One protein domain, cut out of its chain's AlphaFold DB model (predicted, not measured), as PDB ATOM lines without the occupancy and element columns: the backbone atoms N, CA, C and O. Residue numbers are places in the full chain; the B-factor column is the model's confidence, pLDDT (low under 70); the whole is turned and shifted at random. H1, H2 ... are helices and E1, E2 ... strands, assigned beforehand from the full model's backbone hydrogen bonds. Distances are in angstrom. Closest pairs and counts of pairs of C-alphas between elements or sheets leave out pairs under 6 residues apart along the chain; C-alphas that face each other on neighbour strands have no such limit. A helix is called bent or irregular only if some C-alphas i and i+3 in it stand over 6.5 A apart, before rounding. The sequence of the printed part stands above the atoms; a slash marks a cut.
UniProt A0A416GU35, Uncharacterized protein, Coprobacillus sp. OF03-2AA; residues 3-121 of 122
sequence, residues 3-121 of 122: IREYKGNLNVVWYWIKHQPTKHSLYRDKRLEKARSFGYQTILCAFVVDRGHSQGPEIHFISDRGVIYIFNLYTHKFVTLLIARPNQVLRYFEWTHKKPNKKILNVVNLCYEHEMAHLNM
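Overview. This is residues 3 to 121 of the 122 residues of an uncharacterized protein of Coprobacillus sp. OF03-2AA (UniProt A0A416GU35). A strongly twisted sheet of five strands forms the middle layer, with H4 and H5 folded back as a helical hairpin over one face and H1 and H3 over the other. H2 only grazes the sheet near its edge strand E5, and residues 116 to 121, of which 116 to 119 belong to H5, stick out. The 119 printed residues include five named helices and five named strands, in the order E1 H1 H2 H3 E2 E3 E4 E5 H4 H5; the sheet runs E1 E2 E3 E4 E5, all antiparallel. The class is mixed, helices and strands, and the whole is compact and rounded, with a radius of gyration of the C-alphas of 13.9 A and spans of 36 by 35 by 25 A.

Along the chain. Find C-alpha 3 at (216.147, 162.017, 267.953), where E1, residues 3 to 5, begins. Next come H1, residues 10 to 19, 15.9 A long and irregular, with C-alphas 11 and 14 7.1 A apart, then H2, residues 23 to 27, and H3, residues 29 to 37. E2, residues 43 to 50, runs 20.4 A from C-alpha 43 at (201.987, 151.141, 270.341). E3, residues 58 to 63, E4, residues 67 to 72, and E5, residues 78 to 83, follow. H4 is residues 86 to 95; H5, residues 102 to 119, runs 26.1 A to C-alpha 119 at (216.656, 142.530, 290.470).

Arrangement. Look first at the meander E2 E3 E4 E5, each strand the antiparallel neighbour of the one before: N 47 and O 60 are 2.9 A apart, N 61 and O 69 2.8 A, and N 68 and O 82 2.8 A, within hydrogen-bond range. E1 is the antiparallel neighbour of E2, with N 4 and O 48 within hydrogen-bond range at 3.0 A. H1 runs across the strands, 71 degrees to E4 on the local plane, at a height over the sheet of 9.1 A. H3, on the same face, lies over E5; the C-alphas of Ala 35 and Ile 83, their closest, are 7.0 A apart. On the opposite face, H5 touches H4 with residues 108 to 112 alone, closest at the C-alphas of Pro 86 and Val 108, 4.8 A; they run opposite ways at a steep tilt of 37 degrees, only just past shallow. In H3 and H5 every O i to N i+4 pair is within hydrogen-bond range; H1 and H4 have 4 of 6 each, and H2 has 0 of 1, with 1 of 2 O i to N i+3 pairs.

Size, cuts and confidence. The farthest C-alphas, of Tyr 74 and Asn 120, are 39.4 A apart. The printed part has no cut, and no link is long. Look for pLDDT under 70 at residues 24 to 28 and 119 to 121.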
ATOM      1  N   ILE A   3     217.398 162.699 267.620       94.56
ATOM      2  CA  ILE A   3     216.147 162.017 267.953       94.56
ATOM      3  C   ILE A   3     214.993 162.933 267.592       94.56
ATOM      4  O   ILE A   3     214.872 164.046 268.096       94.56
ATOM      5  N   ARG A   4     214.072 162.402 266.795       94.94
ATOM      6  CA  ARG A   4     212.833 163.086 266.430       94.94
ATOM      7  C   ARG A   4     211.650 162.152 266.539       94.94
ATOM      8  O   ARG A   4     211.776 160.938 266.405       94.94
ATOM      9  N   GLU A   5     210.474 162.712 266.772       94.94
ATOM     10  CA  GLU A   5     209.250 161.918 266.803       94.94
ATOM     11  C   GLU A   5     208.947 161.342 265.413       94.94
ATOM     12  O   GLU A   5     209.005 162.043 264.401       94.94
ATOM     13  N   TYR A   6     208.592 160.062 265.365       94.88
ATOM     14  CA  TYR A   6     208.091 159.425 264.158       94.88
ATOM     15  C   TYR A   6     206.592 159.703 264.013       94.88
ATOM     16  O   TYR A   6     205.801 159.384 264.899       94.88
ATOM     17  N   LYS A   7     206.202 160.292 262.880       92.50
ATOM     18  CA  LYS A   7     204.820 160.712 262.587       92.50
ATOM     19  C   LYS A   7     204.047 159.759 261.669       92.50
ATOM     20  O   LYS A   7     202.935 160.082 261.265       92.50
ATOM     21  N   GLY A   8     204.627 158.614 261.314       90.62
ATOM     22  CA  GLY A   8     203.962 157.628 260.462       90.62
ATOM     23  C   GLY A   8     202.971 156.736 261.217       90.62
ATOM     24  O   GLY A   8     202.744 156.882 262.417       90.62
ATOM     25  N   ASN A   9     202.391 155.772 260.498       91.31
ATOM     26  CA  ASN A   9     201.412 154.834 261.050       91.31
ATOM     27  C   ASN A   9     202.051 153.923 262.117       91.31
ATOM     28  O   ASN A   9     203.034 153.239 261.838       91.31
ATOM     29  N   LEU A  10     201.475 153.887 263.322       92.94
ATOM     30  CA  LEU A  10     201.959 153.073 264.444       92.94
ATOM     31  C   LEU A  10     201.452 151.618 264.408       92.94
ATOM     32  O   LEU A  10     202.046 150.748 265.040       92.94
ATOM     33  N   ASN A  11     200.410 151.324 263.624       89.88
ATOM     34  CA  ASN A  11     199.816 149.983 263.513       89.88
ATOM     35  C   ASN A  11     200.628 149.021 262.623       89.88
ATOM     36  O   ASN A  11     200.239 147.874 262.417       89.88
ATOM     37  N   VAL A  12     201.767 149.472 262.091       88.31
ATOM     38  CA  VAL A  12     202.627 148.699 261.178       88.31
ATOM     39  C   VAL A  12     203.534 147.696 261.890       88.31
ATOM     40  O   VAL A  12     204.024 146.766 261.253       88.31
ATOM     41  N   VAL A  13     203.747 147.857 263.202       87.25
ATOM     42  CA  VAL A  13     204.737 147.088 263.977       87.25
ATOM     43  C   VAL A  13     204.538 145.581 263.819       87.25
ATOM     44  O   VAL A  13     205.487 144.866 263.501       87.25
ATOM     45  N   TRP A  14     203.305 145.088 263.955       88.19
ATOM     46  CA  TRP A  14     203.010 143.655 263.843       88.19
ATOM     47  C   TRP A  14     203.252 143.106 262.440       88.19
ATOM     48  O   TRP A  14     203.787 142.007 262.280       88.19
ATOM     49  N   TYR A  15     202.903 143.893 261.422       88.06
ATOM     50  CA  TYR A  15     203.147 143.536 260.034       88.06
ATOM     51  C   TYR A  15     204.654 143.456 259.747       88.06
ATOM     52  O   TYR A  15     205.111 142.465 259.177       88.06
ATOM     53  N   TRP A  16     205.445 144.433 260.198       87.69
ATOM     54  CA  TRP A  16     206.893 144.453 259.967       87.69
ATOM     55  C   TRP A  16     207.646 143.360 260.721       87.69
ATOM     56  O   TRP A  16     208.535 142.744 260.138       87.69
ATOM     57  N   ILE A  17     207.265 143.044 261.964       84.31
ATOM     58  CA  ILE A  17     207.865 141.917 262.704       84.31
ATOM     59  C   ILE A  17     207.702 140.611 261.922       84.31
ATOM     60  O   ILE A  17     208.645 139.826 261.837       84.31
ATOM     61  N   LYS A  18     206.521 140.381 261.333       83.12
ATOM     62  CA  LYS A  18     206.216 139.137 260.617       83.12
ATOM     63  C   LYS A  18     206.908 139.037 259.253       83.12
ATOM     64  O   LYS A  18     207.315 137.945 258.873       83.12
ATOM     65  N   HIS A  19     207.022 140.142 258.516       80.81
ATOM     66  CA  HIS A  19     207.421 140.105 257.100       80.81
ATOM     67  C   HIS A  19     208.833 140.627 256.824       80.81
ATOM     68  O   HIS A  19     209.336 140.440 255.721       80.81
ATOM     69  N   GLN A  20     209.477 141.279 257.792       80.75
ATOM     70  CA  GLN A  20     210.809 141.862 257.623       80.75
ATOM     71  C   GLN A  20     211.773 141.502 258.777       80.75
ATOM     72  O   GLN A  20     212.467 142.386 259.281       80.75
ATOM     73  N   PRO A  21     211.860 140.244 259.256       76.50
ATOM     74  CA  PRO A  21     212.771 139.912 260.349       76.50
ATOM     75  C   PRO A  21     214.243 140.019 259.917       76.50
ATOM     76  O   PRO A  21     214.627 139.608 258.820       76.50
ATOM     77  N   THR A  22     215.112 140.528 260.793       75.56
ATOM     78  CA  THR A  22     216.567 140.359 260.622       75.56
ATOM     79  C   THR A  22     217.008 138.990 261.133       75.56
ATOM     80  O   THR A  22     216.392 138.440 262.048       75.56
ATOM     81  N   LYS A  23     218.142 138.467 260.639       70.19
ATOM     82  CA  LYS A  23     218.759 137.245 261.195       70.19
ATOM     83  C   LYS A  23     218.898 137.323 262.721       70.19
ATOM     84  O   LYS A  23     218.600 136.359 263.403       70.19
ATOM     85  N   HIS A  24     219.286 138.476 263.271       64.19
ATOM     86  CA  HIS A  24     219.457 138.667 264.718       64.19
ATOM     87  C   HIS A  24     218.155 138.595 265.523       64.19
ATOM     88  O   HIS A  24     218.189 138.167 266.676       64.19
ATOM     89  N   SER A  25     217.019 138.983 264.941       63.47
ATOM     90  CA  SER A  25     215.722 138.833 265.606       63.47
ATOM     91  C   SER A  25     215.314 137.372 265.800       63.47
ATOM     92  O   SER A  25     214.702 137.061 266.815       63.47
ATOM     93  N   LEU A  26     215.731 136.478 264.896       60.91
ATOM     94  CA  LEU A  26     215.395 135.050 264.929       60.91
ATOM     95  C   LEU A  26     216.117 134.270 266.042       60.91
ATOM     96  O   LEU A  26     215.670 133.193 266.396       60.91
ATOM     97  N   TYR A  27     217.213 134.798 266.601       57.66
ATOM     98  CA  TYR A  27     218.009 134.112 267.635       57.66
ATOM     99  C   TYR A  27     217.789 134.660 269.056       57.66
ATOM    100  O   TYR A  27     218.432 134.214 270.004       57.66
ATOM    101  N   ARG A  28     216.922 135.668 269.239       66.62
ATOM    102  CA  ARG A  28     216.700 136.350 270.534       66.62
ATOM    103  C   ARG A  28     215.402 135.907 271.217       66.62
ATOM    104  O   ARG A  28     214.693 136.737 271.794       66.62
ATOM    105  N   ASP A  29     215.127 134.606 271.193       70.25
ATOM    106  CA  ASP A  29     213.861 134.013 271.645       70.25
ATOM    107  C   ASP A  29     213.461 134.423 273.062       70.25
ATOM    108  O   ASP A  29     212.333 134.857 273.268       70.25
ATOM    109  N   LYS A  30     214.395 134.444 274.021       79.50
ATOM    110  CA  LYS A  30     214.081 134.799 275.420       79.50
ATOM    111  C   LYS A  30     213.498 136.210 275.586       79.50
ATOM    112  O   LYS A  30     212.642 136.435 276.437       79.50
ATOM    113  N   ARG A  31     213.948 137.187 274.785       82.19
ATOM    114  CA  ARG A  31     213.404 138.560 274.844       82.19
ATOM    115  C   ARG A  31     212.018 138.621 274.220       82.19
ATOM    116  O   ARG A  31     211.147 139.301 274.753       82.19
ATOM    117  N   LEU A  32     211.820 137.912 273.109       81.19
ATOM    118  CA  LEU A  32     210.520 137.795 272.452       81.19
ATOM    119  C   LEU A  32     209.506 137.097 273.355       81.19
ATOM    120  O   LEU A  32     208.393 137.589 273.500       81.19
ATOM    121  N   GLU A  33     209.900 136.006 273.998       84.88
ATOM    122  CA  GLU A  33     209.084 135.266 274.953       84.88
ATOM    123  C   GLU A  33     208.690 136.142 276.145       84.88
ATOM    124  O   GLU A  33     207.504 136.280 276.442       84.88
ATOM    125  N   LYS A  34     209.655 136.836 276.762       87.38
ATOM    126  CA  LYS A  34     209.366 137.754 277.870       87.38
ATOM    127  C   LYS A  34     208.472 138.923 277.446       87.38
ATOM    128  O   LYS A  34     207.567 139.299 278.179       87.38
ATOM    129  N   ALA A  35     208.676 139.486 276.256       87.88
ATOM    130  CA  ALA A  35     207.783 140.519 275.736       87.88
ATOM    131  C   ALA A  35     206.364 139.971 275.496       87.88
ATOM    132  O   ALA A  35     205.386 140.646 275.811       87.88
ATOM    133  N   ARG A  36     206.227 138.741 274.984       86.62
ATOM    134  CA  ARG A  36     204.926 138.072 274.811       86.62
ATOM    135  C   ARG A  36     204.237 137.798 276.147       86.62
ATOM    136  O   ARG A  36     203.018 137.931 276.220       86.62
ATOM    137  N   SER A  37     204.986 137.486 277.208       89.88
ATOM    138  CA  SER A  37     204.410 137.234 278.536       89.88
ATOM    139  C   SER A  37     203.755 138.471 279.162       89.88
ATOM    140  O   SER A  37     202.997 138.334 280.114       89.88
ATOM    141  N   PHE A  38     204.020 139.679 278.652       89.88
ATOM    142  CA  PHE A  38     203.335 140.903 279.088       89.88
ATOM    143  C   PHE A  38     201.930 141.072 278.487       89.88
ATOM    144  O   PHE A  38     201.231 142.025 278.836       89.88
ATOM    145  N   GLY A  39     201.500 140.150 277.617       90.50
ATOM    146  CA  GLY A  39     200.184 140.150 276.985       90.50
ATOM    147  C   GLY A  39     200.107 141.025 275.733       90.50
ATOM    148  O   GLY A  39     201.123 141.358 275.118       90.50
ATOM    149  N   TYR A  40     198.879 141.375 275.337       90.00
ATOM    150  CA  TYR A  40     198.630 142.260 274.197       90.00
ATOM    151  C   TYR A  40     199.245 143.642 274.434       90.00
ATOM    152  O   TYR A  40     199.156 144.191 275.535       90.00
ATOM    153  N   GLN A  41     199.845 144.199 273.383       92.69
ATOM    154  CA  GLN A  41     200.567 145.461 273.443       92.69
ATOM    155  C   GLN A  41     199.997 146.452 272.432       92.69
ATOM    156  O   GLN A  41     199.731 146.107 271.282       92.69
ATOM    157  N   THR A  42     199.862 147.704 272.847       95.38
ATOM    158  CA  THR A  42     199.453 148.816 271.987       95.38
ATOM    159  C   THR A  42     200.617 149.774 271.833       95.38
ATOM    160  O   THR A  42     201.210 150.196 272.822       95.38
ATOM    161  N   ILE A  43     200.943 150.151 270.599       96.88
ATOM    162  CA  ILE A  43     201.987 151.141 270.341       96.88
ATOM    163  C   ILE A  43     201.446 152.540 270.629       96.88
ATOM    164  O   ILE A  43     200.438 152.952 270.061       96.88
ATOM    165  N   LEU A  44     202.117 153.269 271.520       96.44
ATOM    166  CA  LEU A  44     201.694 154.596 271.970       96.44
ATOM    167  C   LEU A  44     202.354 155.721 271.180       96.44
ATOM    168  O   LEU A  44     201.721 156.735 270.893       96.44
ATOM    169  N   CYS A  45     203.637 155.565 270.869       96.50
ATOM    170  CA  CYS A  45     204.420 156.547 270.133       96.50
ATOM    171  C   CYS A  45     205.669 155.899 269.537       96.50
ATOM    172  O   CYS A  45     205.993 154.743 269.826       96.50
ATOM    173  N   ALA A  46     206.374 156.654 268.698       97.50
ATOM    174  CA  ALA A  46     207.626 156.209 268.125       97.50
ATOM    175  C   ALA A  46     208.595 157.364 267.884       97.50
ATOM    176  O   ALA A  46     208.193 158.519 267.732       97.50
ATOM    177  N   PHE A  47     209.878 157.025 267.823       97.50
ATOM    178  CA  PHE A  47     210.966 157.970 267.623       97.50
ATOM    179  C   PHE A  47     211.934 157.443 266.576       97.50
ATOM    180  O   PHE A  47     212.295 156.269 266.598       97.50
ATOM    181  N   VAL A  48     212.365 158.319 265.676       96.94
ATOM    182  CA  VAL A  48     213.529 158.075 264.830       96.94
ATOM    183  C   VAL A  48     214.763 158.437 265.641       96.94
ATOM    184  O   VAL A  48     214.832 159.531 266.197       96.94
ATOM    185  N   VAL A  49     215.714 157.515 265.705       95.88
ATOM    186  CA  VAL A  49     216.974 157.645 266.429       95.88
ATOM    187  C   VAL A  49     218.105 157.482 265.426       95.88
ATOM    188  O   VAL A  49     218.313 156.397 264.884       95.88
ATOM    189  N   ASP A  50     218.849 158.556 265.193       94.56
ATOM    190  CA  ASP A  50     220.043 158.542 264.362       94.56
ATOM    191  C   ASP A  50     221.296 158.695 265.231       94.56
ATOM    192  O   ASP A  50     221.520 159.691 265.927       94.56
ATOM    193  N   ARG A  51     222.127 157.656 265.214       89.75
ATOM    194  CA  ARG A  51     223.403 157.607 265.933       89.75
ATOM    195  C   ARG A  51     224.605 157.712 264.997       89.75
ATOM    196  O   ARG A  51     225.722 157.507 265.459       89.75
ATOM    197  N   GLY A  52     224.392 157.986 263.709       88.12
ATOM    198  CA  GLY A  52     225.436 157.907 262.687       88.12
ATOM    199  C   GLY A  52     225.847 156.466 262.376       88.12
ATOM    200  O   GLY A  52     226.986 156.212 261.996       88.12
ATOM    201  N   HIS A  53     224.951 155.496 262.584       79.81
ATOM    202  CA  HIS A  53     225.217 154.102 262.233       79.81
ATOM    203  C   HIS A  53     225.273 153.943 260.707       79.81
ATOM    204  O   HIS A  53     224.431 154.480 259.992       79.81
ATOM    205  N   SER A  54     226.211 153.133 260.204       84.19
ATOM    206  CA  SER A  54     226.397 152.911 258.758       84.19
ATOM    207  C   SER A  54     225.180 152.297 258.060       84.19
ATOM    208  O   SER A  54     225.000 152.476 256.860       84.19
ATOM    209  N   GLN A  55     224.323 151.593 258.804       82.81
ATOM    210  CA  GLN A  55     223.070 151.028 258.291       82.81
ATOM    211  C   GLN A  55     221.894 152.017 258.317       82.81
ATOM    212  O   GLN A  55     220.773 151.655 257.952       82.81
ATOM    213  N   GLY A  56     222.145 153.260 258.723       90.06
ATOM    214  CA  GLY A  56     221.153 154.318 258.817       90.06
ATOM    215  C   GLY A  56     220.418 154.373 260.161       90.06
ATOM    216  O   GLY A  56     220.764 153.649 261.101       90.06
ATOM    217  N   PRO A  57     219.399 155.242 260.254       94.75
ATOM    218  CA  PRO A  57     218.645 155.483 261.476       94.75
ATOM    219  C   PRO A  57     217.743 154.306 261.855       94.75
ATOM    220  O   PRO A  57     217.333 153.498 261.015       94.75
ATOM    221  N   GLU A  58     217.351 154.269 263.123       96.19
ATOM    222  CA  GLU A  58     216.414 153.291 263.673       96.19
ATOM    223  C   GLU A  58     215.080 153.957 264.041       96.19
ATOM    224  O   GLU A  58     215.048 155.114 264.455       96.19
ATOM    225  N   ILE A  59     213.967 153.231 263.925       96.88
ATOM    226  CA  ILE A  59     212.665 153.618 264.475       96.88
ATOM    227  C   ILE A  59     212.410 152.796 265.730       96.88
ATOM    228  O   ILE A  59     212.427 151.566 265.694       96.88
ATOM    229  N   HIS A  60     212.150 153.487 266.828       97.38
ATOM    230  CA  HIS A  60     211.874 152.920 268.134       97.38
ATOM    231  C   HIS A  60     210.395 153.128 268.456       97.38
ATOM    232  O   HIS A  60     209.989 154.250 268.746       97.38
ATOM    233  N   PHE A  61     209.596 152.065 268.416       97.75
ATOM    234  CA  PHE A  61     208.178 152.088 268.785       97.75
ATOM    235  C   PHE A  61     208.007 151.677 270.243       97.75
ATOM    236  O   PHE A  61     208.493 150.620 270.638       97.75
ATOM    237  N   ILE A  62     207.302 152.488 271.028       97.56
ATOM    238  CA  ILE A  62     207.090 152.270 272.462       97.56
ATOM    239  C   ILE A  62     205.686 151.721 272.685       97.56
ATOM    240  O   ILE A  62     204.706 152.348 272.272       97.56
ATOM    241  N   SER A  63     205.583 150.571 273.351       97.38
ATOM    242  CA  SER A  63     204.300 149.995 273.745       97.38
ATOM    243  C   SER A  63     203.821 150.456 275.123       97.38
ATOM    244  O   SER A  63     204.598 150.898 275.969       97.38
ATOM    245  N   ASP A  64     202.525 150.285 275.368       97.25
ATOM    246  CA  ASP A  64     201.872 150.435 276.674       97.25
ATOM    247  C   ASP A  64     202.341 149.418 277.731       97.25
ATOM    248  O   ASP A  64     202.052 149.590 278.912       97.25
ATOM    249  N   ARG A  65     203.094 148.388 277.323       96.00
ATOM    250  CA  ARG A  65     203.699 147.378 278.205       96.00
ATOM    251  C   ARG A  65     205.195 147.586 278.443       96.00
ATOM    252  O   ARG A  65     205.872 146.670 278.897       96.00
ATOM    253  N   GLY A  66     205.741 148.756 278.109       95.25
ATOM    254  CA  GLY A  66     207.158 149.044 278.352       95.25
ATOM    255  C   GLY A  66     208.104 148.202 277.495       95.25
ATOM    256  O   GLY A  66     209.205 147.865 277.929       95.25
ATOM    257  N   VAL A  67     207.687 147.852 276.275       95.38
ATOM    258  CA  VAL A  67     208.546 147.218 275.268       95.38
ATOM    259  C   VAL A  67     208.869 148.238 274.182       95.38
ATOM    260  O   VAL A  67     207.990 148.959 273.710       95.38
ATOM    261  N   ILE A  68     210.137 148.296 273.779       96.50
ATOM    262  CA  ILE A  68     210.591 149.107 272.648       96.50
ATOM    263  C   ILE A  68     210.902 148.175 271.487       96.50
ATOM    264  O   ILE A  68     211.824 147.365 271.580       96.50
ATOM    265  N   TYR A  69     210.165 148.309 270.390       95.25
ATOM    266  CA  TYR A  69     210.431 147.606 269.138       95.25
ATOM    267  C   TYR A  69     211.307 148.471 268.239       95.25
ATOM    268  O   TYR A  69     210.981 149.630 267.990       95.25
ATOM    269  N   ILE A  70     212.412 147.909 267.758       94.56
ATOM    270  CA  ILE A  70     213.435 148.623 266.998       94.56
ATOM    271  C   ILE A  70     213.465 148.084 265.573       94.56
ATOM    272  O   ILE A  70     213.666 146.885 265.346       94.56
ATOM    273  N   PHE A  71     213.301 148.988 264.618       94.75
ATOM    274  CA  PHE A  71     213.355 148.708 263.190       94.75
ATOM    275  C   PHE A  71     214.379 149.607 262.522       94.75
ATOM    276  O   PHE A  71     214.615 150.725 262.967       94.75
ATOM    277  N   ASN A  72     214.948 149.155 261.416       94.50
ATOM    278  CA  ASN A  72     215.706 150.037 260.542       94.50
ATOM    279  C   ASN A  72     214.743 150.980 259.798       94.50
ATOM    280  O   ASN A  72     213.755 150.511 259.234       94.50
ATOM    281  N   LEU A  73     215.025 152.287 259.775       94.12
ATOM    282  CA  LEU A  73     214.136 153.285 259.165       94.12
ATOM    283  C   LEU A  73     213.951 153.073 257.659       94.12
ATOM    284  O   LEU A  73     212.844 153.235 257.164       94.12
ATOM    285  N   TYR A  74     215.008 152.715 256.930       91.69
ATOM    286  CA  TYR A  74     214.951 152.640 255.467       91.69
ATOM    287  C   TYR A  74     214.378 151.323 254.955       91.69
ATOM    288  O   TYR A  74     213.648 151.293 253.972       91.69
ATOM    289  N   THR A  75     214.726 150.220 255.613       91.19
ATOM    290  CA  THR A  75     214.350 148.872 255.166       91.19
ATOM    291  C   THR A  75     213.150 148.306 255.914       91.19
ATOM    292  O   THR A  75     212.646 147.253 255.535       91.19
ATOM    293  N   HIS A  76     212.731 148.951 257.007       91.94
ATOM    294  CA  HIS A  76     211.722 148.457 257.949       91.94
ATOM    295  C   HIS A  76     212.033 147.078 258.543       91.94
ATOM    296  O   HIS A  76     211.164 146.436 259.136       91.94
ATOM    297  N   LYS A  77     213.281 146.609 258.416       90.81
ATOM    298  CA  LYS A  77     213.692 145.329 258.980       90.81
ATOM    299  C   LYS A  77     213.665 145.387 260.500       90.81
ATOM    300  O   LYS A  77     214.220 146.311 261.096       90.81
ATOM    301  N   PHE A  78     213.043 144.389 261.121       91.12
ATOM    302  CA  PHE A  78     212.970 144.243 262.568       91.12
ATOM    303  C   PHE A  78     214.348 143.885 263.123       91.12
ATOM    304  O   PHE A  78     214.836 142.762 262.964       91.12
ATOM    305  N   VAL A  79     214.984 144.860 263.767       90.44
ATOM    306  CA  VAL A  79     216.327 144.729 264.333       90.44
ATOM    307  C   VAL A  79     216.242 143.930 265.623       90.44
ATOM    308  O   VAL A  79     216.865 142.877 265.761       90.44
ATOM    309  N   THR A  80     215.464 144.424 266.590       90.88
ATOM    310  CA  THR A  80     215.284 143.769 267.886       90.88
ATOM    311  C   THR A  80     214.160 144.414 268.696       90.88
ATOM    312  O   THR A  80     213.566 145.402 268.280       90.88
ATOM    313  N   LEU A  81     213.907 143.881 269.890       92.69
ATOM    314  CA  LEU A  81     213.125 144.555 270.917       92.69
ATOM    315  C   LEU A  81     213.909 144.655 272.226       92.69
ATOM    316  O   LEU A  81     214.852 143.888 272.467       92.69
ATOM    317  N   LEU A  82     213.490 145.584 273.077       93.19
ATOM    318  CA  LEU A  82     213.998 145.784 274.428       93.19
ATOM    319  C   LEU A  82     212.833 145.812 275.414       93.19
ATOM    320  O   LEU A  82     211.813 146.439 275.143       93.19
ATOM    321  N   ILE A  83     213.021 145.200 276.579       92.88
ATOM    322  CA  ILE A  83     212.227 145.549 277.759       92.88
ATOM    323  C   ILE A  83     212.818 146.861 278.259       92.88
ATOM    324  O   ILE A  83     214.011 146.924 278.568       92.88
ATOM    325  N   ALA A  84     212.023 147.918 278.209       94.12
ATOM    326  CA  ALA A  84     212.509 149.263 278.427       94.12
ATOM    327  C   ALA A  84     212.846 149.489 279.900       94.12
ATOM    328  O   ALA A  84     212.086 149.105 280.787       94.12
ATOM    329  N   ARG A  85     213.963 150.176 280.140       93.50
ATOM    330  CA  ARG A  85     214.238 150.819 281.427       93.50
ATOM    331  C   ARG A  85     213.577 152.201 281.471       93.50
ATOM    332  O   ARG A  85     213.500 152.848 280.421       93.50
ATOM    333  N   PRO A  86     213.197 152.712 282.652       95.62
ATOM    334  CA  PRO A  86     212.533 154.012 282.801       95.62
ATOM    335  C   PRO A  86     213.259 155.147 282.067       95.62
ATOM    336  O   PRO A  86     212.689 155.827 281.209       95.62
ATOM    337  N   ASN A  87     214.569 155.266 282.302       94.88
ATOM    338  CA  ASN A  87     215.404 156.306 281.695       94.88
ATOM    339  C   ASN A  87     215.515 156.179 280.168       94.88
ATOM    340  O   ASN A  87     215.740 157.175 279.485       94.88
ATOM    341  N   GLN A  88     215.342 154.979 279.598       93.31
ATOM    342  CA  GLN A  88     215.342 154.822 278.141       93.31
ATOM    343  C   GLN A  88     214.110 155.469 277.512       93.31
ATOM    344  O   GLN A  88     214.247 156.075 276.453       93.31
ATOM    345  N   VAL A  89     212.942 155.351 278.153       96.31
ATOM    346  CA  VAL A  89     211.693 155.965 277.682       96.31
ATOM    347  C   VAL A  89     211.763 157.479 277.840       96.31
ATOM    348  O   VAL A  89     211.519 158.201 276.876       96.31
ATOM    349  N   LEU A  90     212.158 157.962 279.024       96.12
ATOM    350  CA  LEU A  90     212.239 159.396 279.326       96.12
ATOM    351  C   LEU A  90     213.179 160.146 278.375       96.12
ATOM    352  O   LEU A  90     212.835 161.227 277.896       96.12
ATOM    353  N   ARG A  91     214.313 159.533 278.019       95.25
ATOM    354  CA  ARG A  91     215.297 160.128 277.110       95.25
ATOM    355  C   ARG A  91     214.707 160.520 275.753       95.25
ATOM    356  O   ARG A  91     215.117 161.524 275.190       95.25
ATOM    357  N   TYR A  92     213.736 159.787 275.204       95.50
ATOM    358  CA  TYR A  92     213.142 160.184 273.919       95.50
ATOM    359  C   TYR A  92     212.371 161.510 274.005       95.50
ATOM    360  O   TYR A  92     212.363 162.300 273.061       95.50
ATOM    361  N   PHE A  93     211.729 161.768 275.142       95.06
ATOM    362  CA  PHE A  93     210.948 162.982 275.375       95.06
ATOM    363  C   PHE A  93     211.852 164.181 275.650       95.06
ATOM    364  O   PHE A  93     211.638 165.250 275.083       95.06
ATOM    365  N   GLU A  94     212.911 163.972 276.431       94.06
ATOM    366  CA  GLU A  94     213.939 164.979 276.691       94.06
ATOM    367  C   GLU A  94     214.571 165.494 275.390       94.06
ATOM    368  O   GLU A  94     214.555 166.696 275.129       94.06
ATOM    369  N   TRP A  95     215.031 164.584 274.527       93.06
ATOM    370  CA  TRP A  95     215.689 164.942 273.264       93.06
ATOM    371  C   TRP A  95     214.752 165.571 272.233       93.06
ATOM    372  O   TRP A  95     215.206 166.273 271.337       93.06
ATOM    373  N   THR A  96     213.445 165.343 272.356       91.88
ATOM    374  CA  THR A  96     212.446 166.000 271.501       91.88
ATOM    375  C   THR A  96     211.889 167.282 272.116       91.88
ATOM    376  O   THR A  96     210.992 167.889 271.529       91.88
ATOM    377  N   HIS A  97     212.392 167.698 273.286       91.88
ATOM    378  CA  HIS A  97     211.883 168.817 274.084       91.88
ATOM    379  C   HIS A  97     210.376 168.724 274.377       91.88
ATOM    380  O   HIS A  97     209.676 169.729 274.509       91.88
ATOM    381  N   LYS A  98     209.857 167.497 274.483       90.88
ATOM    382  CA  LYS A  98     208.449 167.221 274.776       90.88
ATOM    383  C   LYS A  98     208.288 166.744 276.202       90.88
ATOM    384  O   LYS A  98     209.129 166.039 276.744       90.88
ATOM    385  N   LYS A  99     207.143 167.067 276.797       93.81
ATOM    386  CA  LYS A  99     206.746 166.477 278.073       93.81
ATOM    387  C   LYS A  99     206.018 165.151 277.818       93.81
ATOM    388  O   LYS A  99     205.108 165.124 276.984       93.81
ATOM    389  N   PRO A 100     206.382 164.059 278.510       94.38
ATOM    390  CA  PRO A 100     205.630 162.815 278.434       94.38
ATOM    391  C   PRO A 100     204.215 163.025 278.984       94.38
ATOM    392  O   PRO A 100     204.017 163.664 280.016       94.38
ATOM    393  N   ASN A 101     203.214 162.494 278.282       95.25
ATOM    394  CA  ASN A 101     201.829 162.530 278.748       95.25
ATOM    395  C   ASN A 101     201.571 161.447 279.816       95.25
ATOM    396  O   ASN A 101     202.406 160.574 280.052       95.25
ATOM    397  N   LYS A 102     200.375 161.452 280.419       96.81
ATOM    398  CA  LYS A 102     199.998 160.494 281.474       96.81
ATOM    399  C   LYS A 102     200.165 159.024 281.062       96.81
ATOM    400  O   LYS A 102     200.618 158.223 281.871       96.81
ATOM    401  N   LYS A 103     199.847 158.659 279.812       96.69
ATOM    402  CA  LYS A 103     200.008 157.274 279.333       96.69
ATOM    403  C   LYS A 103     201.479 156.862 279.325       96.69
ATOM    404  O   LYS A 103     201.802 155.762 279.748       96.69
ATOM    405  N   ILE A 104     202.363 157.757 278.895       97.25
ATOM    406  CA  ILE A 104     203.807 157.506 278.892       97.25
ATOM    407  C   ILE A 104     204.363 157.439 280.312       97.25
ATOM    408  O   ILE A 104     205.169 156.562 280.593       97.25
ATOM    409  N   LEU A 105     203.915 158.309 281.220       97.31
ATOM    410  CA  LEU A 105     204.324 158.239 282.627       97.31
ATOM    411  C   LEU A 105     203.926 156.901 283.269       97.31
ATOM    412  O   LEU A 105     204.727 156.312 283.988       97.31
ATOM    413  N   ASN A 106     202.746 156.366 282.940       97.38
ATOM    414  CA  ASN A 106     202.355 155.024 283.377       97.38
ATOM    415  C   ASN A 106     203.304 153.943 282.833       97.38
ATOM    416  O   ASN A 106     203.671 153.034 283.570       97.38
ATOM    417  N   VAL A 107     203.737 154.054 281.571       97.12
ATOM    418  CA  VAL A 107     204.737 153.138 280.993       97.12
ATOM    419  C   VAL A 107     206.076 153.245 281.721       97.12
ATOM    420  O   VAL A 107     206.692 152.227 282.004       97.12
ATOM    421  N   VAL A 108     206.521 154.455 282.061       96.94
ATOM    422  CA  VAL A 108     207.761 154.670 282.826       96.94
ATOM    423  C   VAL A 108     207.680 153.993 284.198       96.94
ATOM    424  O   VAL A 108     208.625 153.308 284.583       96.94
ATOM    425  N   ASN A 109     206.551 154.113 284.900       96.44
ATOM    426  CA  ASN A 109     206.323 153.425 286.176       96.44
ATOM    427  C   ASN A 109     206.341 151.899 286.017       96.44
ATOM    428  O   ASN A 109     207.031 151.215 286.765       96.44
ATOM    429  N   LEU A 110     205.683 151.371 284.984       95.44
ATOM    430  CA  LEU A 110     205.729 149.941 284.669       95.44
ATOM    431  C   LEU A 110     207.164 149.462 284.383       95.44
ATOM    432  O   LEU A 110     207.562 148.373 284.791       95.44
ATOM    433  N   CYS A 111     207.978 150.276 283.710       94.50
ATOM    434  CA  CYS A 111     209.388 149.964 283.498       94.50
ATOM    435  C   CYS A 111     210.173 149.868 284.818       94.50
ATOM    436  O   CYS A 111     211.063 149.023 284.908       94.50
ATOM    437  N   TYR A 112     209.848 150.681 285.833       94.50
ATOM    438  CA  TYR A 112     210.449 150.552 287.168       94.50
ATOM    439  C   TYR A 112     210.060 149.217 287.809       94.50
ATOM    440  O   TYR A 112     210.924 148.521 288.335       94.50
ATOM    441  N   GLU A 113     208.789 148.824 287.715       91.44
ATOM    442  CA  GLU A 113     208.309 147.536 288.235       91.44
ATOM    443  C   GLU A 113     209.025 146.353 287.566       91.44
ATOM    444  O   GLU A 113     209.486 145.435 288.245       91.44
ATOM    445  N   HIS A 114     209.189 146.396 286.240       87.38
ATOM    446  CA  HIS A 114     209.933 145.379 285.493       87.38
ATOM    447  C   HIS A 114     211.405 145.291 285.912       87.38
ATOM    448  O   HIS A 114     211.949 144.188 286.007       87.38
ATOM    449  N   GLU A 115     212.056 146.433 286.141       87.56
ATOM    450  CA  GLU A 115     213.454 146.498 286.571       87.56
ATOM    451  C   GLU A 115     213.630 145.936 287.989       87.56
ATOM    452  O   GLU A 115     214.498 145.090 288.202       87.56
ATOM    453  N   MET A 116     212.752 146.304 288.926       85.50
ATOM    454  CA  MET A 116     212.765 145.780 290.298       85.50
ATOM    455  C   MET A 116     212.477 144.279 290.348       85.50
ATOM    456  O   MET A 116     213.169 143.536 291.040       85.50
ATOM    457  N   ALA A 117     211.501 143.801 289.570       82.19
ATOM    458  CA  ALA A 117     211.214 142.374 289.469       82.19
ATOM    459  C   ALA A 117     212.410 141.586 288.915       82.19
ATOM    460  O   ALA A 117     212.634 140.453 289.326       82.19
ATOM    461  N   HIS A 118     213.188 142.168 287.995       74.19
ATOM    462  CA  HIS A 118     214.407 141.534 287.500       74.19
ATOM    463  C   HIS A 118     215.494 141.446 288.574       74.19
ATOM    464  O   HIS A 118     216.120 140.398 288.679       74.19
ATOM    465  N   LEU A 119     215.684 142.503 289.371       68.38
ATOM    466  CA  LEU A 119     216.656 142.530 290.470       68.38
ATOM    467  C   LEU A 119     216.306 141.545 291.593       68.38
ATOM    468  O   LEU A 119     217.202 140.927 292.145       68.38
ATOM    469  N   ASN A 120     215.018 141.347 291.884       65.62
ATOM    470  CA  ASN A 120     214.550 140.431 292.933       65.62
ATOM    471  C   ASN A 120     214.600 138.935 292.547       65.62
ATOM    472  O   ASN A 120     214.202 138.089 293.343       65.62
ATOM    473  N   MET A 121     215.024 138.601 291.324       58.16
ATOM    474  CA  MET A 121     215.178 137.219 290.835       58.16
ATOM    475  C   MET A 121     216.647 136.758 290.771       58.16
ATOM    476  O   MET A 121     216.918 135.699 290.201       58.16
TER     477      MET A 121